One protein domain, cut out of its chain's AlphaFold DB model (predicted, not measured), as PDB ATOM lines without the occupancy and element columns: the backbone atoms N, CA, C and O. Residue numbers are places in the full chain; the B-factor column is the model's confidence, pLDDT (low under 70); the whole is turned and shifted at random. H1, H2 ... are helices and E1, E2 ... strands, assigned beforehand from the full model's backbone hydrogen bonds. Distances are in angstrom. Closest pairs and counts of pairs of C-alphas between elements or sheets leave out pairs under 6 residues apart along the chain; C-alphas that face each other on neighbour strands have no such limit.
ATOM      1  N   VAL A  25      26.732 -26.820  -6.715       95.88
ATOM      2  CA  VAL A  25      27.410 -25.971  -5.728       95.88
ATOM      3  C   VAL A  25      26.673 -26.103  -4.403       95.88
ATOM      4  O   VAL A  25      25.576 -25.567  -4.267       95.88
ATOM      5  N   THR A  26      27.260 -26.820  -3.446       96.56
ATOM      6  CA  THR A  26      26.631 -27.078  -2.143       96.56
ATOM      7  C   THR A  26      26.889 -25.966  -1.133       96.56
ATOM      8  O   THR A  26      27.815 -25.159  -1.286       96.56
ATOM      9  N   SER A  27      26.103 -25.951  -0.059       95.75
ATOM     10  CA  SER A  27      26.282 -24.999   1.037       95.75
ATOM     11  C   SER A  27      27.657 -25.138   1.712       95.75
ATOM     12  O   SER A  27      28.291 -24.126   2.021       95.75
ATOM     13  N   GLU A  28      28.188 -26.361   1.836       95.56
ATOM     14  CA  GLU A  28      29.522 -26.633   2.386       95.56
ATOM     15  C   GLU A  28      30.618 -25.993   1.533       95.56
ATOM     16  O   GLU A  28      31.518 -25.344   2.072       95.56
ATOM     17  N   TYR A  29      30.523 -26.112   0.204       95.56
ATOM     18  CA  TYR A  29      31.460 -25.447  -0.700       95.56
ATOM     19  C   TYR A  29      31.402 -23.923  -0.534       95.56
ATOM     20  O   TYR A  29      32.439 -23.263  -0.446       95.56
ATOM     21  N   LEU A  30      30.198 -23.346  -0.456       95.25
ATOM     22  CA  LEU A  30      30.020 -21.902  -0.296       95.25
ATOM     23  C   LEU A  30      30.643 -21.387   1.007       95.25
ATOM     24  O   LEU A  30      31.335 -20.363   0.986       95.25
ATOM     25  N   ILE A  31      30.432 -22.098   2.116       93.69
ATOM     26  CA  ILE A  31      31.030 -21.781   3.420       93.69
ATOM     27  C   ILE A  31      32.554 -21.880   3.330       93.69
ATOM     28  O   ILE A  31      33.254 -20.926   3.665       93.69
ATOM     29  N   ALA A  32      33.079 -22.993   2.815       93.88
ATOM     30  CA  ALA A  32      34.513 -23.230   2.717       93.88
ATOM     31  C   ALA A  32      35.231 -22.160   1.871       93.88
ATOM     32  O   ALA A  32      36.287 -21.647   2.260       93.88
ATOM     33  N   VAL A  33      34.633 -21.746   0.745       93.25
ATOM     34  CA  VAL A  33      35.164 -20.655  -0.089       93.25
ATOM     35  C   VAL A  33      35.099 -19.309   0.631       93.25
ATOM     36  O   VAL A  33      36.041 -18.519   0.514       93.25
ATOM     37  N   SER A  34      34.025 -19.027   1.377       90.81
ATOM     38  CA  SER A  34      33.853 -17.731   2.046       90.81
ATOM     39  C   SER A  34      34.921 -17.484   3.120       90.81
ATOM     40  O   SER A  34      35.426 -16.360   3.232       90.81
ATOM     41  N   ILE A  35      35.324 -18.541   3.834       90.56
ATOM     42  CA  ILE A  35      36.370 -18.505   4.867       90.56
ATOM     43  C   ILE A  35      37.754 -18.932   4.356       90.56
ATOM     44  O   ILE A  35      38.730 -18.859   5.102       90.56
ATOM     45  N   LYS A  36      37.855 -19.343   3.085       91.31
ATOM     46  CA  LYS A  36      39.078 -19.839   2.428       91.31
ATOM     47  C   LYS A  36      39.744 -21.000   3.176       91.31
ATOM     48  O   LYS A  36      40.966 -21.014   3.338       91.31
ATOM     49  N   LYS A  37      38.945 -21.959   3.638       91.94
ATOM     50  CA  LYS A  37      39.411 -23.095   4.437       91.94
ATOM     51  C   LYS A  37      38.725 -24.374   3.976       91.94
ATOM     52  O   LYS A  37      37.521 -24.349   3.770       91.94
ATOM     53  N   ASP A  38      39.496 -25.453   3.839       94.00
ATOM     54  CA  ASP A  38      39.001 -26.805   3.538       94.00
ATOM     55  C   ASP A  38      38.046 -26.854   2.327       94.00
ATOM     56  O   ASP A  38      37.019 -27.519   2.366       94.00
ATOM     57  N   ILE A  39      38.368 -26.106   1.260       92.94
ATOM     58  CA  ILE A  39      37.523 -25.973   0.060       92.94
ATOM     59  C   ILE A  39      37.398 -27.337  -0.633       92.94
ATOM     60  O   ILE A  39      38.410 -27.827  -1.142       92.94
ATOM     61  N   PRO A  40      36.190 -27.937  -0.687       91.81
ATOM     62  CA  PRO A  40      35.967 -29.184  -1.407       91.81
ATOM     63  C   PRO A  40      36.252 -29.014  -2.899       91.81
ATOM     64  O   PRO A  40      36.027 -27.943  -3.471       91.81
ATOM     65  N   GLU A  41      36.723 -30.079  -3.538       89.62
ATOM     66  CA  GLU A  41      36.860 -30.108  -4.990       89.62
ATOM     67  C   GLU A  41      35.470 -30.142  -5.643       89.62
ATOM     68  O   GLU A  41      34.572 -30.847  -5.184       89.62
ATOM     69  N   LEU A  42      35.292 -29.348  -6.700       88.38
ATOM     70  CA  LEU A  42      34.117 -29.397  -7.563       88.38
ATOM     71  C   LEU A  42      34.548 -29.894  -8.936       88.38
ATOM     72  O   LEU A  42      35.510 -29.374  -9.504       88.38
ATOM     73  N   ASP A  43      33.755 -30.791  -9.518       85.31
ATOM     74  CA  ASP A  43      33.955 -31.320 -10.877       85.31
ATOM     75  C   ASP A  43      33.717 -30.277 -11.985       85.31
ATOM     76  O   ASP A  43      33.699 -30.589 -13.176       85.31
ATOM     77  N   CYS A  44      33.499 -29.020 -11.607       87.88
ATOM     78  CA  CYS A  44      33.134 -27.941 -12.498       87.88
ATOM     79  C   CYS A  44      33.691 -26.600 -12.039       87.88
ATOM     80  O   CYS A  44      33.940 -26.333 -10.858       87.88
ATOM     81  N   LYS A  45      33.843 -25.696 -13.004       88.62
ATOM     82  CA  LYS A  45      34.399 -24.376 -12.732       88.62
ATOM     83  C   LYS A  45      33.319 -23.400 -12.281       88.62
ATOM     84  O   LYS A  45      32.468 -22.972 -13.063       88.62
ATOM     85  N   VAL A  46      33.434 -22.905 -11.051       90.50
ATOM     86  CA  VAL A  46      32.599 -21.798 -10.566       90.50
ATOM     87  C   VAL A  46      33.160 -20.457 -11.053       90.50
ATOM     88  O   VAL A  46      34.192 -19.975 -10.591       90.50
ATOM     89  N   LYS A  47      32.466 -19.823 -12.002       90.69
ATOM     90  CA  LYS A  47      32.722 -18.439 -12.429       90.69
ATOM     91  C   LYS A  47      31.909 -17.472 -11.572       90.69
ATOM     92  O   LYS A  47      30.699 -17.353 -11.745       90.69
ATOM     93  N   GLY A  48      32.560 -16.789 -10.638       89.38
ATOM     94  CA  GLY A  48      31.855 -15.936  -9.690       89.38
ATOM     95  C   GLY A  48      32.701 -15.514  -8.499       89.38
ATOM     96  O   GLY A  48      33.918 -15.686  -8.494       89.38
ATOM     97  N   TYR A  49      32.041 -14.971  -7.483       90.06
ATOM     98  CA  TYR A  49      32.631 -14.738  -6.174       90.06
ATOM     99  C   TYR A  49      31.628 -15.067  -5.071       90.06
ATOM    100  O   TYR A  49      30.418 -14.894  -5.226       90.06
ATOM    101  N   ILE A  50      32.164 -15.510  -3.941       90.69
ATOM    102  CA  ILE A  50      31.425 -15.773  -2.711       90.69
ATOM    103  C   ILE A  50      32.055 -14.897  -1.635       90.69
ATOM    104  O   ILE A  50      33.284 -14.797  -1.545       90.69
ATOM    105  N   LYS A  51      31.227 -14.186  -0.875       86.50
ATOM    106  CA  LYS A  51      31.689 -13.248   0.146       86.50
ATOM    107  C   LYS A  51      30.790 -13.308   1.364       86.50
ATOM    108  O   LYS A  51      29.620 -12.949   1.289       86.50
ATOM    109  N   ASP A  52      31.394 -13.632   2.491       83.94
ATOM    110  CA  ASP A  52      30.779 -13.507   3.800       83.94
ATOM    111  C   ASP A  52      31.233 -12.191   4.463       83.94
ATOM    112  O   ASP A  52      32.434 -11.905   4.569       83.94
ATOM    113  N   ARG A  53      30.274 -11.334   4.831       77.25
ATOM    114  CA  ARG A  53      30.530 -10.080   5.562       77.25
ATOM    115  C   ARG A  53      30.187 -10.167   7.047       77.25
ATOM    116  O   ARG A  53      30.495  -9.213   7.758       77.25
ATOM    117  N   THR A  54      29.620 -11.275   7.519       68.06
ATOM    118  CA  THR A  54      29.279 -11.484   8.939       68.06
ATOM    119  C   THR A  54      30.508 -11.369   9.842       68.06
ATOM    120  O   THR A  54      30.432 -10.850  10.951       68.06
ATOM    121  N   LEU A  55      31.678 -11.737   9.315       62.44
ATOM    122  CA  LEU A  55      32.950 -11.751  10.032       62.44
ATOM    123  C   LEU A  55      33.624 -10.365  10.182       62.44
ATOM    124  O   LEU A  55      34.746 -10.301  10.681       62.44
ATOM    125  N   ARG A  56      33.017  -9.256   9.712       58.31
ATOM    126  CA  ARG A  56      33.693  -7.938   9.584       58.31
ATOM    127  C   ARG A  56      33.092  -6.746  10.367       58.31
ATOM    128  O   ARG A  56      33.330  -5.621   9.945       58.31
ATOM    129  N   ASN A  57      32.452  -6.955  11.524       49.22
ATOM    130  CA  ASN A  57      31.914  -5.947  12.482       49.22
ATOM    131  C   ASN A  57      30.419  -5.561  12.389       49.22
ATOM    132  O   ASN A  57      29.779  -5.604  11.342       49.22
ATOM    133  N   PHE A  58      29.926  -5.152  13.567       50.56
ATOM    134  CA  PHE A  58      28.568  -5.170  14.134       50.56
ATOM    135  C   PHE A  58      27.542  -4.125  13.643       50.56
ATOM    136  O   PHE A  58      26.436  -4.111  14.170       50.56
ATOM    137  N   ASP A  59      27.858  -3.286  12.651       51.28
ATOM    138  CA  ASP A  59      26.977  -2.167  12.237       51.28
ATOM    139  C   ASP A  59      26.460  -2.253  10.792       51.28
ATOM    140  O   ASP A  59      25.591  -1.485  10.380       51.28
ATOM    141  N   SER A  60      26.959  -3.201   9.995       54.03
ATOM    142  CA  SER A  60      26.354  -3.515   8.699       54.03
ATOM    143  C   SER A  60      25.453  -4.727   8.849       54.03
ATOM    144  O   SER A  60      25.882  -5.729   9.419       54.03
ATOM    145  N   LYS A  61      24.237  -4.649   8.298       65.88
ATOM    146  CA  LYS A  61      23.336  -5.790   8.088       65.88
ATOM    147  C   LYS A  61      24.162  -7.034   7.747       65.88
ATOM    148  O   LYS A  61      24.951  -7.006   6.800       65.88
ATOM    149  N   GLN A  62      24.062  -8.073   8.573       72.00
ATOM    150  CA  GLN A  62      24.842  -9.289   8.387       72.00
ATOM    151  C   GLN A  62      24.443  -9.916   7.049       72.00
ATOM    152  O   GLN A  62      23.282 -10.261   6.841       72.00
ATOM    153  N   MET A  63      25.398  -9.970   6.117       83.56
ATOM    154  CA  MET A  63      25.130 -10.313   4.726       83.56
ATOM    155  C   MET A  63      26.066 -11.399   4.210       83.56
ATOM    156  O   MET A  63      27.292 -11.268   4.297       83.56
ATOM    157  N   PHE A  64      25.478 -12.399   3.561       91.38
ATOM    158  CA  PHE A  64      26.189 -13.408   2.785       91.38
ATOM    159  C   PHE A  64      25.901 -13.193   1.294       91.38
ATOM    160  O   PHE A  64      24.754 -13.046   0.869       91.38
ATOM    161  N   THR A  65      26.945 -13.103   0.475       94.00
ATOM    162  CA  THR A  65      26.822 -12.858  -0.966       94.00
ATOM    163  C   THR A  65      27.318 -14.053  -1.761       94.00
ATOM    164  O   THR A  65      28.488 -14.423  -1.661       94.00
ATOM    165  N   VAL A  66      26.454 -14.576  -2.625       96.44
ATOM    166  CA  VAL A  66      26.791 -15.550  -3.664       96.44
ATOM    167  C   VAL A  66      26.560 -14.875  -5.010       96.44
ATOM    168  O   VAL A  66      25.457 -14.424  -5.306       96.44
ATOM    169  N   SER A  67      27.600 -14.759  -5.829       96.50
ATOM    170  CA  SER A  67      27.487 -14.205  -7.178       96.50
ATOM    171  C   SER A  67      28.141 -15.143  -8.175       96.50
ATOM    172  O   SER A  67      29.360 -15.128  -8.316       96.50
ATOM    173  N   ILE A  68      27.339 -15.894  -8.919       95.25
ATOM    174  CA  ILE A  68      27.776 -16.804  -9.979       95.25
ATOM    175  C   ILE A  68      27.304 -16.224 -11.311       95.25
ATOM    176  O   ILE A  68      26.135 -15.878 -11.474       95.25
ATOM    177  N   ARG A  69      28.230 -16.040 -12.252       93.94
ATOM    178  CA  ARG A  69      27.958 -15.345 -13.513       93.94
ATOM    179  C   ARG A  69      28.536 -16.083 -14.706       93.94
ATOM    180  O   ARG A  69      29.661 -16.577 -14.634       93.94
ATOM    181  N   ASN A  70      27.815 -16.074 -15.826       93.12
ATOM    182  CA  ASN A  70      28.266 -16.666 -17.091       93.12
ATOM    183  C   ASN A  70      28.691 -18.140 -16.942       93.12
ATOM    184  O   ASN A  70      29.688 -18.579 -17.539       93.12
ATOM    185  N   ASN A  71      27.980 -18.889 -16.095       92.19
ATOM    186  CA  ASN A  71      28.285 -20.285 -15.819       92.19
ATOM    187  C   ASN A  71      27.457 -21.218 -16.714       92.19
ATOM    188  O   ASN A  71      26.241 -21.091 -16.806       92.19
ATOM    189  N   ALA A  72      28.122 -22.150 -17.389       90.81
ATOM    190  CA  ALA A  72      27.476 -23.107 -18.285       90.81
ATOM    191  C   ALA A  72      27.525 -24.545 -17.749       90.81
ATOM    192  O   ALA A  72      27.036 -25.447 -18.412       90.81
ATOM    193  N   GLU A  73      28.123 -24.773 -16.585       92.31
ATOM    194  CA  GLU A  73      28.316 -26.111 -16.026       92.31
ATOM    195  C   GLU A  73      27.350 -26.348 -14.865       92.31
ATOM    196  O   GLU A  73      26.721 -27.396 -14.815       92.31
ATOM    197  N   ILE A  74      27.176 -25.353 -13.986       94.75
ATOM    198  CA  ILE A  74      26.340 -25.459 -12.783       94.75
ATOM    199  C   ILE A  74      24.877 -25.683 -13.151       94.75
ATOM    200  O   ILE A  74      24.281 -24.864 -13.857       94.75
ATOM    201  N   THR A  75      24.310 -26.761 -12.612       95.62
ATOM    202  CA  THR A  75      22.894 -27.125 -12.752       95.62
ATOM    203  C   THR A  75      22.093 -26.840 -11.490       95.62
ATOM    204  O   THR A  75      20.917 -26.494 -11.585       95.62
ATOM    205  N   LYS A  76      22.738 -26.912 -10.318       96.31
ATOM    206  CA  LYS A  76      22.106 -26.692  -9.015       96.31
ATOM    207  C   LYS A  76      22.988 -25.860  -8.091       96.31
ATOM    208  O   LYS A  76      24.208 -26.040  -8.047       96.31
ATOM    209  N   VAL A  77      22.355 -24.981  -7.324       97.38
ATOM    210  CA  VAL A  77      22.973 -24.309  -6.177       97.38
ATOM    211  C   VAL A  77      22.140 -24.608  -4.941       97.38
ATOM    212  O   VAL A  77      20.932 -24.386  -4.938       97.38
ATOM    213  N   ASP A  78      22.793 -25.089  -3.895       97.56
ATOM    214  CA  ASP A  78      22.174 -25.371  -2.610       97.56
ATOM    215  C   ASP A  78      22.681 -24.376  -1.554       97.56
ATOM    216  O   ASP A  78      23.870 -24.304  -1.235       97.56
ATOM    217  N   LEU A  79      21.755 -23.568  -1.043       97.44
ATOM    218  CA  LEU A  79      21.945 -22.600   0.036       97.44
ATOM    219  C   LEU A  79      21.316 -23.082   1.356       97.44
ATOM    220  O   LEU A  79      21.339 -22.343   2.339       97.44
ATOM    221  N   SER A  80      20.730 -24.282   1.397       96.25
ATOM    222  CA  SER A  80      19.882 -24.751   2.499       96.25
ATOM    223  C   SER A  80      20.624 -24.947   3.822       96.25
ATOM    224  O   SER A  80      20.018 -24.790   4.881       96.25
ATOM    225  N   GLY A  81      21.929 -25.231   3.770       95.50
ATOM    226  CA  GLY A  81      22.804 -25.324   4.944       95.50
ATOM    227  C   GLY A  81      23.382 -23.988   5.426       95.50
ATOM    228  O   GLY A  81      24.209 -23.980   6.337       95.50
ATOM    229  N   LEU A  82      23.000 -22.856   4.822       93.75
ATOM    230  CA  LEU A  82      23.475 -21.536   5.242       93.75
ATOM    231  C   LEU A  82      22.604 -20.960   6.380       93.75
ATOM    232  O   LEU A  82      21.427 -21.286   6.519       93.75
ATOM    233  N   ASP A  83      23.191 -20.088   7.206       92.81
ATOM    234  CA  ASP A  83      22.528 -19.501   8.378       92.81
ATOM    235  C   ASP A  83      21.317 -18.610   8.026       92.81
ATOM    236  O   ASP A  83      21.442 -17.462   7.598       92.81
ATOM    237  N   SER A  84      20.115 -19.114   8.310       91.94
ATOM    238  CA  SER A  84      18.842 -18.419   8.074       91.94
ATOM    239  C   SER A  84      18.682 -17.066   8.786       91.94
ATOM    240  O   SER A  84      17.791 -16.295   8.417       91.94
ATOM    241  N   ALA A  85      19.503 -16.760   9.799       90.19
ATOM    242  CA  ALA A  85      19.466 -15.473  10.492       90.19
ATOM    243  C   ALA A  85      20.034 -14.321   9.640       90.19
ATOM    244  O   ALA A  85      19.775 -13.147   9.934       90.19
ATOM    245  N   LEU A  86      20.794 -14.647   8.591       90.75
ATOM    246  CA  LEU A  86      21.457 -13.687   7.717       90.75
ATOM    247  C   LEU A  86      20.533 -13.152   6.622       90.75
ATOM    248  O   LEU A  86      19.532 -13.760   6.246       90.75
ATOM    249  N   GLU A  87      20.916 -12.009   6.051       91.75
ATOM    250  CA  GLU A  87      20.379 -11.576   4.765       91.75
ATOM    251  C   GLU A  87      21.281 -12.015   3.608       91.75
ATOM    252  O   GLU A  87      22.506 -11.871   3.652       91.75
ATOM    253  N   TYR A  88      20.668 -12.471   2.517       94.00
ATOM    254  CA  TYR A  88      21.398 -12.967   1.360       94.00
ATOM    255  C   TYR A  88      21.331 -12.022   0.165       94.00
ATOM    256  O   TYR A  88      20.302 -11.435  -0.165       94.00
ATOM    257  N   THR A  89      22.453 -11.898  -0.534       94.56
ATOM    258  CA  THR A  89      22.487 -11.415  -1.918       94.56
ATOM    259  C   THR A  89      22.898 -12.585  -2.797       94.56
ATOM    260  O   THR A  89      24.062 -12.986  -2.777       94.56
ATOM    261  N   ALA A  90      21.959 -13.124  -3.565       96.75
ATOM    262  CA  ALA A  90      22.182 -14.255  -4.454       96.75
ATOM    263  C   ALA A  90      21.996 -13.803  -5.908       96.75
ATOM    264  O   ALA A  90      20.900 -13.444  -6.324       96.75
ATOM    265  N   ASN A  91      23.083 -13.771  -6.677       96.56
ATOM    266  CA  ASN A  91      23.084 -13.318  -8.065       96.56
ATOM    267  C   ASN A  91      23.571 -14.436  -8.984       96.56
ATOM    268  O   ASN A  91      24.764 -14.739  -9.005       96.56
ATOM    269  N   PHE A  92      22.664 -14.990  -9.777       95.88
ATOM    270  CA  PHE A  92      22.912 -16.061 -10.736       95.88
ATOM    271  C   PHE A  92      22.670 -15.560 -12.164       95.88
ATOM    272  O   PHE A  92      21.719 -15.952 -12.827       95.88
ATOM    273  N   THR A  93      23.511 -14.644 -12.644       92.56
ATOM    274  CA  THR A  93      23.311 -13.995 -13.953       92.56
ATOM    275  C   THR A  93      23.944 -14.807 -15.082       92.56
ATOM    276  O   THR A  93      25.098 -15.219 -14.973       92.56
ATOM    277  N   ASP A  94      23.221 -15.030 -16.179       94.31
ATOM    278  CA  ASP A  94      23.703 -15.772 -17.359       94.31
ATOM    279  C   ASP A  94      24.242 -17.177 -17.020       94.31
ATOM    280  O   ASP A  94      25.150 -17.702 -17.673       94.31
ATOM    281  N   SER A  95      23.695 -17.792 -15.968       94.44
ATOM    282  CA  SER A  95      24.009 -19.164 -15.567       94.44
ATOM    283  C   SER A  95      23.063 -20.131 -16.279       94.44
ATOM    284  O   SER A  95      22.109 -20.639 -15.697       94.44
ATOM    285  N   LYS A  96      23.296 -20.329 -17.580       93.19
ATOM    286  CA  LYS A  96      22.318 -20.879 -18.542       93.19
ATOM    287  C   LYS A  96      21.850 -22.306 -18.267       93.19
ATOM    288  O   LYS A  96      20.841 -22.718 -18.831       93.19
ATOM    289  N   ASN A  97      22.590 -23.066 -17.466       94.44
ATOM    290  CA  ASN A  97      22.229 -24.430 -17.092       94.44
ATOM    291  C   ASN A  97      21.714 -24.554 -15.659       94.44
ATOM    292  O   ASN A  97      21.230 -25.624 -15.314       94.44
ATOM    293  N   LEU A  98      21.733 -23.469 -14.876       95.62
ATOM    294  CA  LEU A  98      21.183 -23.462 -13.529       95.62
ATOM    295  C   LEU A  98      19.664 -23.588 -13.612       95.62
ATOM    296  O   LEU A  98      18.991 -22.676 -14.101       95.62
ATOM    297  N   GLU A  99      19.146 -24.715 -13.147       95.44
ATOM    298  CA  GLU A  99      17.724 -25.059 -13.186       95.44
ATOM    299  C   GLU A  99      17.127 -25.259 -11.793       95.44
ATOM    300  O   GLU A  99      15.910 -25.176 -11.646       95.44
ATOM    301  N   GLU A 100      17.971 -25.421 -10.773       96.19
ATOM    302  CA  GLU A 100      17.540 -25.666  -9.401       96.19
ATOM    303  C   GLU A 100      18.276 -24.765  -8.401       96.19
ATOM    304  O   GLU A 100      19.500 -24.606  -8.445       96.19
ATOM    305  N   LEU A 101      17.510 -24.180  -7.481       97.62
ATOM    306  CA  LEU A 101      18.010 -23.416  -6.346       97.62
ATOM    307  C   LEU A 101      17.301 -23.898  -5.083       97.62
ATOM    308  O   LEU A 101      16.086 -23.755  -4.962       97.62
ATOM    309  N   GLU A 102      18.063 -24.418  -4.130       97.62
ATOM    310  CA  GLU A 102      17.555 -24.754  -2.801       97.62
ATOM    311  C   GLU A 102      17.941 -23.653  -1.821       97.62
ATOM    312  O   GLU A 102      19.098 -23.241  -1.766       97.62
ATOM    313  N   ILE A 103      16.974 -23.153  -1.050       97.69
ATOM    314  CA  ILE A 103      17.207 -22.056  -0.096       97.69
ATOM    315  C   ILE A 103      16.993 -22.453   1.366       97.69
ATOM    316  O   ILE A 103      17.265 -21.654   2.260       97.69
ATOM    317  N   GLY A 104      16.502 -23.671   1.622       95.62
ATOM    318  CA  GLY A 104      16.196 -24.165   2.963       95.62
ATOM    319  C   GLY A 104      15.320 -23.194   3.758       95.62
ATOM    320  O   GLY A 104      14.211 -22.862   3.348       95.62
ATOM    321  N   TYR A 105      15.842 -22.730   4.894       96.44
ATOM    322  CA  TYR A 105      15.137 -21.846   5.828       96.44
ATOM    323  C   TYR A 105      15.439 -20.353   5.623       96.44
ATOM    324  O   TYR A 105      15.097 -19.533   6.478       96.44
ATOM    325  N   ILE A 106      16.093 -19.965   4.523       96.00
ATOM    326  CA  ILE A 106      16.373 -18.554   4.237       96.00
ATOM    327  C   ILE A 106      15.057 -17.823   3.959       96.00
ATOM    328  O   ILE A 106      14.353 -18.117   2.997       96.00
ATOM    329  N   THR A 107      14.756 -16.814   4.775       96.12
ATOM    330  CA  THR A 107      13.535 -15.999   4.636       96.12
ATOM    331  C   THR A 107      13.798 -14.600   4.078       96.12
ATOM    332  O   THR A 107      12.855 -13.892   3.719       96.12
ATOM    333  N   LYS A 108      15.072 -14.181   3.997       95.44
ATOM    334  CA  LYS A 108      15.471 -12.812   3.643       95.44
ATOM    335  C   LYS A 108      16.541 -12.784   2.558       95.44
ATOM    336  O   LYS A 108      17.711 -13.092   2.787       95.44
ATOM    337  N   PHE A 109      16.145 -12.284   1.398       94.75
ATOM    338  CA  PHE A 109      17.044 -11.849   0.346       94.75
ATOM    339  C   PHE A 109      17.033 -10.321   0.284       94.75
ATOM    340  O   PHE A 109      15.992  -9.691   0.150       94.75
ATOM    341  N   GLY A 110      18.200  -9.687   0.341       92.81
ATOM    342  CA  GLY A 110      18.323  -8.294  -0.092       92.81
ATOM    343  C   GLY A 110      18.184  -8.200  -1.612       92.81
ATOM    344  O   GLY A 110      17.617  -7.254  -2.154       92.81
ATOM    345  N   THR A 111      18.688  -9.212  -2.322       93.50
ATOM    346  CA  THR A 111      18.530  -9.371  -3.770       93.50
ATOM    347  C   THR A 111      18.629 -10.845  -4.144       93.50
ATOM    348  O   THR A 111      19.541 -11.538  -3.686       93.50
ATOM    349  N   LEU A 112      17.728 -11.293  -5.013       96.19
ATOM    350  CA  LEU A 112      17.770 -12.583  -5.688       96.19
ATOM    351  C   LEU A 112      17.669 -12.354  -7.200       96.19
ATOM    352  O   LEU A 112      16.606 -12.022  -7.713       96.19
ATOM    353  N   SER A 113      18.767 -12.521  -7.930       95.75
ATOM    354  CA  SER A 113      18.775 -12.422  -9.391       95.75
ATOM    355  C   SER A 113      18.925 -13.798 -10.025       95.75
ATOM    356  O   SER A 113      19.917 -14.485  -9.799       95.75
ATOM    357  N   LEU A 114      17.943 -14.169 -10.843       95.25
ATOM    358  CA  LEU A 114      17.841 -15.418 -11.605       95.25
ATOM    359  C   LEU A 114      17.899 -15.157 -13.122       95.25
ATOM    360  O   LEU A 114      17.477 -15.982 -13.935       95.25
ATOM    361  N   GLN A 115      18.378 -13.979 -13.526       92.19
ATOM    362  CA  GLN A 115      18.404 -13.561 -14.926       92.19
ATOM    363  C   GLN A 115      19.291 -14.479 -15.775       92.19
ATOM    364  O   GLN A 115      20.461 -14.691 -15.471       92.19
ATOM    365  N   GLY A 116      18.745 -14.996 -16.877       92.25
ATOM    366  CA  GLY A 116      19.486 -15.894 -17.768       92.25
ATOM    367  C   GLY A 116      19.732 -17.294 -17.188       92.25
ATOM    368  O   GLY A 116      20.628 -17.987 -17.667       92.25
ATOM    369  N   THR A 117      18.961 -17.698 -16.171       95.56
ATOM    370  CA  THR A 117      18.886 -19.083 -15.664       95.56
ATOM    371  C   THR A 117      17.706 -19.840 -16.287       95.56
ATOM    372  O   THR A 117      16.862 -19.243 -16.961       95.56
ATOM    373  N   LYS A 118      17.621 -21.153 -16.049       95.50
ATOM    374  CA  LYS A 118      16.466 -22.004 -16.396       95.50
ATOM    375  C   LYS A 118      15.428 -22.108 -15.273       95.50
ATOM    376  O   LYS A 118      14.404 -22.760 -15.462       95.50
ATOM    377  N   ILE A 119      15.660 -21.461 -14.130       95.00
ATOM    378  CA  ILE A 119      14.723 -21.473 -13.005       95.00
ATOM    379  C   ILE A 119      13.454 -20.716 -13.413       95.00
ATOM    380  O   ILE A 119      13.490 -19.519 -13.693       95.00
ATOM    381  N   THR A 120      12.337 -21.439 -13.460       92.94
ATOM    382  CA  THR A 120      11.003 -20.900 -13.790       92.94
ATOM    383  C   THR A 120       9.961 -21.185 -12.713       92.94
ATOM    384  O   THR A 120       8.902 -20.561 -12.707       92.94
ATOM    385  N   ASP A 121      10.244 -22.115 -11.806       95.25
ATOM    386  CA  ASP A 121       9.403 -22.425 -10.659       95.25
ATOM    387  C   ASP A 121       9.917 -21.649  -9.448       95.25
ATOM    388  O   ASP A 121      11.071 -21.809  -9.057       95.25
ATOM    389  N   LEU A 122       9.076 -20.782  -8.886       95.25
ATOM    390  CA  LEU A 122       9.410 -19.964  -7.723       95.25
ATOM    391  C   LEU A 122       8.808 -20.491  -6.417       95.25
ATOM    392  O   LEU A 122       8.911 -19.807  -5.402       95.25
ATOM    393  N   ARG A 123       8.206 -21.686  -6.390       96.44
ATOM    394  CA  ARG A 123       7.624 -22.252  -5.156       96.44
ATOM    395  C   ARG A 123       8.648 -22.474  -4.048       96.44
ATOM    396  O   ARG A 123       8.307 -22.396  -2.877       96.44
ATOM    397  N   PHE A 124       9.932 -22.612  -4.384       96.62
ATOM    398  CA  PHE A 124      10.999 -22.640  -3.377       96.62
ATOM    399  C   PHE A 124      11.068 -21.356  -2.519       96.62
ATOM    400  O   PHE A 124      11.722 -21.360  -1.482       96.62
ATOM    401  N   LEU A 125      10.400 -20.267  -2.926       96.94
ATOM    402  CA  LEU A 125      10.314 -19.004  -2.190       96.94
ATOM    403  C   LEU A 125       9.152 -18.929  -1.189       96.94
ATOM    404  O   LEU A 125       8.975 -17.869  -0.601       96.94
ATOM    405  N   GLU A 126       8.369 -19.991  -0.964       96.88
ATOM    406  CA  GLU A 126       7.171 -19.978  -0.097       96.88
ATOM    407  C   GLU A 126       7.364 -19.271   1.256       96.88
ATOM    408  O   GLU A 126       6.517 -18.485   1.678       96.88
ATOM    409  N   ASN A 127       8.506 -19.480   1.914       96.94
ATOM    410  CA  ASN A 127       8.791 -18.900   3.231       96.94
ATOM    411  C   ASN A 127       9.549 -17.560   3.186       96.94
ATOM    412  O   ASN A 127       9.871 -16.994   4.233       96.94
ATOM    413  N   VAL A 128       9.862 -17.042   1.998       96.94
ATOM    414  CA  VAL A 128      10.608 -15.790   1.838       96.94
ATOM    415  C   VAL A 128       9.687 -14.609   2.088       96.94
ATOM    416  O   VAL A 128       8.717 -14.408   1.371       96.94
ATOM    417  N   THR A 129      10.025 -13.792   3.082       95.88
ATOM    418  CA  THR A 129       9.222 -12.631   3.491       95.88
ATOM    419  C   THR A 129       9.843 -11.300   3.088       95.88
ATOM    420  O   THR A 129       9.174 -10.277   3.146       95.88
ATOM    421  N   ASN A 130      11.106 -11.292   2.652       95.50
ATOM    422  CA  ASN A 130      11.771 -10.100   2.131       95.50
ATOM    423  C   ASN A 130      12.660 -10.451   0.935       95.50
ATOM    424  O   ASN A 130      13.566 -11.271   1.087       95.50
ATOM    425  N   ALA A 131      12.446  -9.825  -0.225       94.38
ATOM    426  CA  ALA A 131      13.219 -10.079  -1.438       94.38
ATOM    427  C   ALA A 131      13.029  -9.008  -2.516       94.38
ATOM    428  O   ALA A 131      11.905  -8.661  -2.860       94.38
ATOM    429  N   ASN A 132      14.137  -8.595  -3.139       93.06
ATOM    430  CA  ASN A 132      14.124  -7.971  -4.462       93.06
ATOM    431  C   ASN A 132      14.507  -9.026  -5.503       93.06
ATOM    432  O   ASN A 132      15.671  -9.435  -5.571       93.06
ATOM    433  N   ILE A 133      13.533  -9.498  -6.278       92.94
ATOM    434  CA  ILE A 133      13.677 -10.634  -7.188       92.94
ATOM    435  C   ILE A 133      13.771 -10.142  -8.629       92.94
ATOM    436  O   ILE A 133      12.910  -9.412  -9.116       92.94
ATOM    437  N   PHE A 134      14.797 -10.603  -9.338       92.44
ATOM    438  CA  PHE A 134      15.005 -10.323 -10.752       92.44
ATOM    439  C   PHE A 134      14.944 -11.619 -11.554       92.44
ATOM    440  O   PHE A 134      15.853 -12.444 -11.473       92.44
ATOM    441  N   THR A 135      13.894 -11.806 -12.351       90.81
ATOM    442  CA  THR A 135      13.723 -12.990 -13.209       90.81
ATOM    443  C   THR A 135      12.930 -12.645 -14.468       90.81
ATOM    444  O   THR A 135      12.172 -11.681 -14.483       90.81
ATOM    445  N   ASN A 136      13.118 -13.420 -15.537       81.38
ATOM    446  CA  ASN A 136      12.511 -13.156 -16.848       81.38
ATOM    447  C   ASN A 136      11.442 -14.184 -17.241       81.38
ATOM    448  O   ASN A 136      10.774 -14.015 -18.254       81.38
ATOM    449  N   GLN A 137      11.297 -15.261 -16.473       78.88
ATOM    450  CA  GLN A 137      10.399 -16.356 -16.809       78.88
ATOM    451  C   GLN A 137       9.922 -17.032 -15.530       78.88
ATOM    452  O   GLN A 137      10.731 -17.491 -14.730       78.88
ATOM    453  N   VAL A 138       8.602 -17.064 -15.332       88.69
ATOM    454  CA  VAL A 138       7.977 -17.752 -14.199       88.69
ATOM    455  C   VAL A 138       6.739 -18.505 -14.667       88.69
ATOM    456  O   VAL A 138       5.843 -17.937 -15.311       88.69
ATOM    457  N   THR A 139       6.710 -19.793 -14.354       90.56
ATOM    458  CA  THR A 139       5.618 -20.721 -14.667       90.56
ATOM    459  C   THR A 139       4.810 -21.071 -13.425       90.56
ATOM    460  O   THR A 139       3.595 -21.193 -13.532       90.56
ATOM    461  N   HIS A 140       5.460 -21.140 -12.262       93.62
ATOM    462  CA  HIS A 140       4.837 -21.472 -10.982       93.62
ATOM    463  C   HIS A 140       5.247 -20.461  -9.914       93.62
ATOM    464  O   HIS A 140       6.400 -20.029  -9.863       93.62
ATOM    465  N   PHE A 141       4.295 -20.099  -9.064       92.69
ATOM    466  CA  PHE A 141       4.462 -19.134  -7.985       92.69
ATOM    467  C   PHE A 141       4.240 -19.814  -6.632       92.69
ATOM    468  O   PHE A 141       3.586 -20.860  -6.600       92.69
ATOM    469  N   PRO A 142       4.750 -19.231  -5.532       95.75
ATOM    470  CA  PRO A 142       4.364 -19.625  -4.182       95.75
ATOM    471  C   PRO A 142       2.846 -19.681  -3.991       95.75
ATOM    472  O   PRO A 142       2.104 -18.947  -4.647       95.75
ATOM    473  N   ASP A 143       2.400 -20.538  -3.074       96.19
ATOM    474  CA  ASP A 143       0.988 -20.655  -2.710       96.19
ATOM    475  C   ASP A 143       0.418 -19.316  -2.200       96.19
ATOM    476  O   ASP A 143       1.120 -18.538  -1.549       96.19
ATOM    477  N   GLU A 144      -0.859 -19.039  -2.468       96.19
ATOM    478  CA  GLU A 144      -1.519 -17.789  -2.061       96.19
ATOM    479  C   GLU A 144      -1.514 -17.573  -0.534       96.19
ATOM    480  O   GLU A 144      -1.470 -16.431  -0.065       96.19
ATOM    481  N   SER A 145      -1.525 -18.665   0.239       96.62
ATOM    482  CA  SER A 145      -1.474 -18.659   1.708       96.62
ATOM    483  C   SER A 145      -0.053 -18.597   2.279       96.62
ATOM    484  O   SER A 145       0.132 -18.572   3.498       96.62
ATOM    485  N   SER A 146       0.966 -18.585   1.415       97.31
ATOM    486  CA  SER A 146       2.365 -18.597   1.837       97.31
ATOM    487  C   SER A 146       2.791 -17.275   2.500       97.31
ATOM    488  O   SER A 146       2.304 -16.200   2.128       97.31
ATOM    489  N   PRO A 147       3.771 -17.306   3.428       97.06
ATOM    490  CA  PRO A 147       4.398 -16.095   3.970       97.06
ATOM    491  C   PRO A 147       4.904 -15.123   2.894       97.06
ATOM    492  O   PRO A 147       4.871 -13.903   3.089       97.06
ATOM    493  N   PHE A 148       5.341 -15.653   1.751       96.62
ATOM    494  CA  PHE A 148       5.681 -14.861   0.577       96.62
ATOM    495  C   PHE A 148       4.504 -14.023   0.082       96.62
ATOM    496  O   PHE A 148       4.635 -12.805  -0.057       96.62
ATOM    497  N   CYS A 149       3.342 -14.636  -0.144       95.50
ATOM    498  CA  CYS A 149       2.176 -13.912  -0.637       95.50
ATOM    499  C   CYS A 149       1.601 -12.941   0.398       95.50
ATOM    500  O   CYS A 149       1.209 -11.836   0.023       95.50
ATOM    501  N   GLU A 150       1.650 -13.262   1.691       95.31
ATOM    502  CA  GLU A 150       1.328 -12.293   2.753       95.31
ATOM    503  C   GLU A 150       2.247 -11.060   2.705       95.31
ATOM    504  O   GLU A 150       1.802  -9.916   2.841       95.31
ATOM    505  N   SER A 151       3.531 -11.271   2.410       95.19
ATOM    506  CA  SER A 151       4.516 -10.193   2.267       95.19
ATOM    507  C   SER A 151       4.301  -9.355   0.997       95.19
ATOM    508  O   SER A 151       4.506  -8.137   1.017       95.19
ATOM    509  N   VAL A 152       3.836  -9.977  -0.096       93.38
ATOM    510  CA  VAL A 152       3.399  -9.281  -1.321       93.38
ATOM    511  C   VAL A 152       2.155  -8.426  -1.046       93.38
ATOM    512  O   VAL A 152       2.145  -7.248  -1.409       93.38
ATOM    513  N   LYS A 153       1.138  -8.973  -0.361       93.19
ATOM    514  CA  LYS A 153      -0.095  -8.253   0.027       93.19
ATOM    515  C   LYS A 153       0.208  -7.021   0.886       93.19
ATOM    516  O   LYS A 153      -0.400  -5.971   0.695       93.19
ATOM    517  N   ALA A 154       1.199  -7.112   1.776       91.12
ATOM    518  CA  ALA A 154       1.656  -5.988   2.599       91.12
ATOM    519  C   ALA A 154       2.341  -4.851   1.800       91.12
ATOM    520  O   ALA A 154       2.552  -3.757   2.332       91.12
ATOM    521  N   GLY A 155       2.692  -5.082   0.529       81.44
ATOM    522  CA  GLY A 155       3.004  -4.033  -0.446       81.44
ATOM    523  C   GLY A 155       4.402  -3.409  -0.386       81.44
ATOM    524  O   GLY A 155       4.624  -2.417  -1.079       81.44
ATOM    525  N   LYS A 156       5.340  -3.926   0.425       70.69
ATOM    526  CA  LYS A 156       6.710  -3.359   0.531       70.69
ATOM    527  C   LYS A 156       7.856  -4.354   0.729       70.69
ATOM    528  O   LYS A 156       9.007  -3.939   0.679       70.69
ATOM    529  N   ALA A 157       7.575  -5.623   1.013       83.31
ATOM    530  CA  ALA A 157       8.624  -6.558   1.421       83.31
ATOM    531  C   ALA A 157       9.136  -7.438   0.266       83.31
ATOM    532  O   ALA A 157      10.290  -7.862   0.271       83.31
ATOM    533  N   ILE A 158       8.304  -7.664  -0.752       89.12
ATOM    534  CA  ILE A 158       8.654  -8.432  -1.946       89.12
ATOM    535  C   ILE A 158       8.476  -7.543  -3.178       89.12
ATOM    536  O   ILE A 158       7.354  -7.173  -3.525       89.12
ATOM    537  N   GLU A 159       9.579  -7.234  -3.854       87.00
ATOM    538  CA  GLU A 159       9.578  -6.554  -5.149       87.00
ATOM    539  C   GLU A 159      10.088  -7.501  -6.229       87.00
ATOM    540  O   GLU A 159      11.082  -8.204  -6.045       87.00
ATOM    541  N   ILE A 160       9.412  -7.523  -7.377       82.75
ATOM    542  CA  ILE A 160       9.756  -8.431  -8.473       82.75
ATOM    543  C   ILE A 160       9.825  -7.634  -9.756       82.75
ATOM    544  O   ILE A 160       8.841  -7.032 -10.186       82.75
ATOM    545  N   THR A 161      11.011  -7.640 -10.352       83.44
ATOM    546  CA  THR A 161      11.332  -6.888 -11.559       83.44
ATOM    547  C   THR A 161      11.743  -7.850 -12.662       83.44
ATOM    548  O   THR A 161      12.702  -8.612 -12.512       83.44
ATOM    549  N   SER A 162      11.063  -7.789 -13.803       78.56
ATOM    550  CA  SER A 162      11.543  -8.446 -15.015       78.56
ATOM    551  C   SER A 162      12.546  -7.552 -15.752       78.56
ATOM    552  O   SER A 162      12.444  -6.323 -15.735       78.56
ATOM    553  N   HIS A 163      13.551  -8.148 -16.400       67.31
ATOM    554  CA  HIS A 163      14.579  -7.380 -17.117       67.31
ATOM    555  C   HIS A 163      14.006  -6.602 -18.313       67.31
ATOM    556  O   HIS A 163      14.491  -5.524 -18.653       67.31
ATOM    557  N   ASP A 164      12.960  -7.125 -18.949       66.31
ATOM    558  CA  ASP A 164      12.242  -6.445 -20.032       66.31
ATOM    559  C   ASP A 164      11.301  -5.334 -19.528       66.31
ATOM    560  O   ASP A 164      10.656  -4.669 -20.337       66.31
ATOM    561  N   LYS A 165      11.238  -5.106 -18.204       63.38
ATOM    562  CA  LYS A 165      10.304  -4.187 -17.535       63.38
ATOM    563  C   LYS A 165       8.844  -4.450 -17.905       63.38
ATOM    564  O   LYS A 165       8.018  -3.539 -17.835       63.38
ATOM    565  N   SER A 166       8.521  -5.677 -18.310       65.94
ATOM    566  CA  SER A 166       7.154  -6.078 -18.586       65.94
ATOM    567  C   SER A 166       6.351  -6.056 -17.280       65.94
ATOM    568  O   SER A 166       6.615  -6.865 -16.386       65.94
ATOM    569  N   PRO A 167       5.332  -5.183 -17.151       69.75
ATOM    570  CA  PRO A 167       4.488  -5.141 -15.952       69.75
ATOM    571  C   PRO A 167       3.713  -6.454 -15.744       69.75
ATOM    572  O   PRO A 167       3.179  -6.713 -14.670       69.75
ATOM    573  N   TYR A 168       3.683  -7.316 -16.764       80.12
ATOM    574  CA  TYR A 168       2.989  -8.595 -16.760       80.12
ATOM    575  C   TYR A 168       3.428  -9.525 -15.624       80.12
ATOM    576  O   TYR A 168       2.585 -10.184 -15.016       80.12
ATOM    577  N   LEU A 169       4.728  -9.591 -15.317       83.31
ATOM    578  CA  LEU A 169       5.218 -10.519 -14.297       83.31
ATOM    579  C   LEU A 169       4.806 -10.078 -12.889       83.31
ATOM    580  O   LEU A 169       4.316 -10.894 -12.110       83.31
ATOM    581  N   THR A 170       4.955  -8.788 -12.590       83.94
ATOM    582  CA  THR A 170       4.530  -8.201 -11.315       83.94
ATOM    583  C   THR A 170       3.029  -8.399 -11.102       83.94
ATOM    584  O   THR A 170       2.621  -8.853 -10.033       83.94
ATOM    585  N   ASN A 171       2.211  -8.165 -12.134       87.12
ATOM    586  CA  ASN A 171       0.759  -8.337 -12.051       87.12
ATOM    587  C   ASN A 171       0.351  -9.804 -11.868       87.12
ATOM    588  O   ASN A 171      -0.535 -10.095 -11.070       87.12
ATOM    589  N   ARG A 172       1.020 -10.751 -12.544       88.25
ATOM    590  CA  ARG A 172       0.760 -12.188 -12.344       88.25
ATOM    591  C   ARG A 172       1.016 -12.634 -10.912       88.25
ATOM    592  O   ARG A 172       0.252 -13.440 -10.396       88.25
ATOM    593  N   ILE A 173       2.065 -12.117 -10.278       87.81
ATOM    594  CA  ILE A 173       2.408 -12.489  -8.901       87.81
ATOM    595  C   ILE A 173       1.421 -11.875  -7.922       87.81
ATOM    596  O   ILE A 173       0.924 -12.577  -7.049       87.81
ATOM    597  N   ARG A 174       1.090 -10.591  -8.100       90.50
ATOM    598  CA  ARG A 174       0.048  -9.918  -7.315       90.50
ATOM    599  C   ARG A 174      -1.277 -10.671  -7.399       90.50
ATOM    600  O   ARG A 174      -1.824 -11.024  -6.363       90.50
ATOM    601  N   SER A 175      -1.709 -11.018  -8.612       91.56
ATOM    602  CA  SER A 175      -2.920 -11.808  -8.848       91.56
ATOM    603  C   SER A 175      -2.849 -13.203  -8.215       91.56
ATOM    604  O   SER A 175      -3.806 -13.614  -7.571       91.56
ATOM    605  N   ASN A 176      -1.717 -13.910  -8.331       92.31
ATOM    606  CA  ASN A 176      -1.515 -15.205  -7.668       92.31
ATOM    607  C   ASN A 176      -1.558 -15.092  -6.138       92.31
ATOM    608  O   ASN A 176      -1.972 -16.021  -5.461       92.31
ATOM    609  N   CYS A 177      -1.131 -13.956  -5.595       93.81
ATOM    610  CA  CYS A 177      -1.212 -13.652  -4.175       93.81
ATOM    611  C   CYS A 177      -2.533 -12.971  -3.781       93.81
ATOM    612  O   CYS A 177      -2.571 -12.331  -2.736       93.81
ATOM    613  N   GLY A 178      -3.591 -13.039  -4.596       92.44
ATOM    614  CA  GLY A 178      -4.910 -12.490  -4.247       92.44
ATOM    615  C   GLY A 178      -4.947 -10.965  -4.080       92.44
ATOM    616  O   GLY A 178      -5.823 -10.437  -3.399       92.44
TER     617      GLY A 178
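This is residues 25 to 178 of the 181 residues of an uncharacterized protein of Vibrio sp. F13 (UniProt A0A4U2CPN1). The chain is wound in stacked turns, a short solenoid: the six-stranded sheet E1 E2 E4 E6 E7 E8 makes one long wall, and the small parallel pair E3 and E5, with unnamed stretches such as residues 118 to 125, makes the looser wall across from it. H1 caps the E1 end of the stack, and H2 and H3 cover the E8 end. The printed part has 154 residues, with H1, seven strands, H2, E8 and H3 in that order; the large sheet is mixed, in the order E1, E2, E4, E6, E7, E8. The class is mixed, helices and strands, with under half of the residues in named elements. The whole is compact, with a radius of gyration of the C-alphas of 15.4 A and spans of 47 by 37 by 23 A.

H1, residues 27 to 35, is on the large sheet over E1, residues 48 to 52, at a height of 8.5 A; the closest C-alphas are those of Ser 34 and Lys 51, 5.3 A. It runs across the strands, at 69 degrees to E1 on the local plane, and its rise of 38 degrees is only just short of standing up from the sheet. E1 and E2, residues 63 to 69, form an antiparallel hairpin, with N 49 and O 67 2.8 A apart. E3, residues 74 to 78, is apart from E2 and from E4, residues 87 to 93. E4 is parallel to E2, with N 66 and O 89 2.9 A apart. E5, residues 100 to 102, is parallel to E3, with N 102 and O 77 3.0 A apart. E6, residues 109 to 113, is parallel to E4, with N 113 and O 90 2.8 A apart. E7, residues 131 to 134, is parallel to E6, with N 112 and O 132 2.8 A apart. H2, residues 147 to 153, only grazes the large sheet, with its residues 148 to 152. E8, residues 158 to 161, is parallel to E7, with N 133 and O 159 2.8 A apart. E7, H2 and E8 are a strand-helix-strand unit, two parallel neighbour strands with a helix between, and its crossover is right-handed. H3, residues 167 to 176, is on the large sheet; its closest C-alpha pair with E8 is Thr 170 and Ile 160, 6.0 A. H2 and H3 are close but not clearly touching, with the C-alphas of Val 152 and Arg 174 closest at 6.9 A. In H1, H2 and H3 every O i to N i+4 pair is within hydrogen-bond range.

H1 begins at C-alpha 27 (26.282, -24.999, 1.037) and is 12.6 A long. E2 and E4 are each 19.1 A from first to last C-alpha, and E1 is 13.7 A. H3, 14.4 A long, ends at C-alpha 176 (-1.515, -15.205, -7.668).

The C-alphas of Asp 38 and Gly 178 are the two farthest apart, 46.8 A. The printed part has no cut. The links H1 to E1, E6 to E7 and E7 to H2 are long. The mean pLDDT of the printed part is 89.6; residues 54 to 61 and 163 to 167 are under 70.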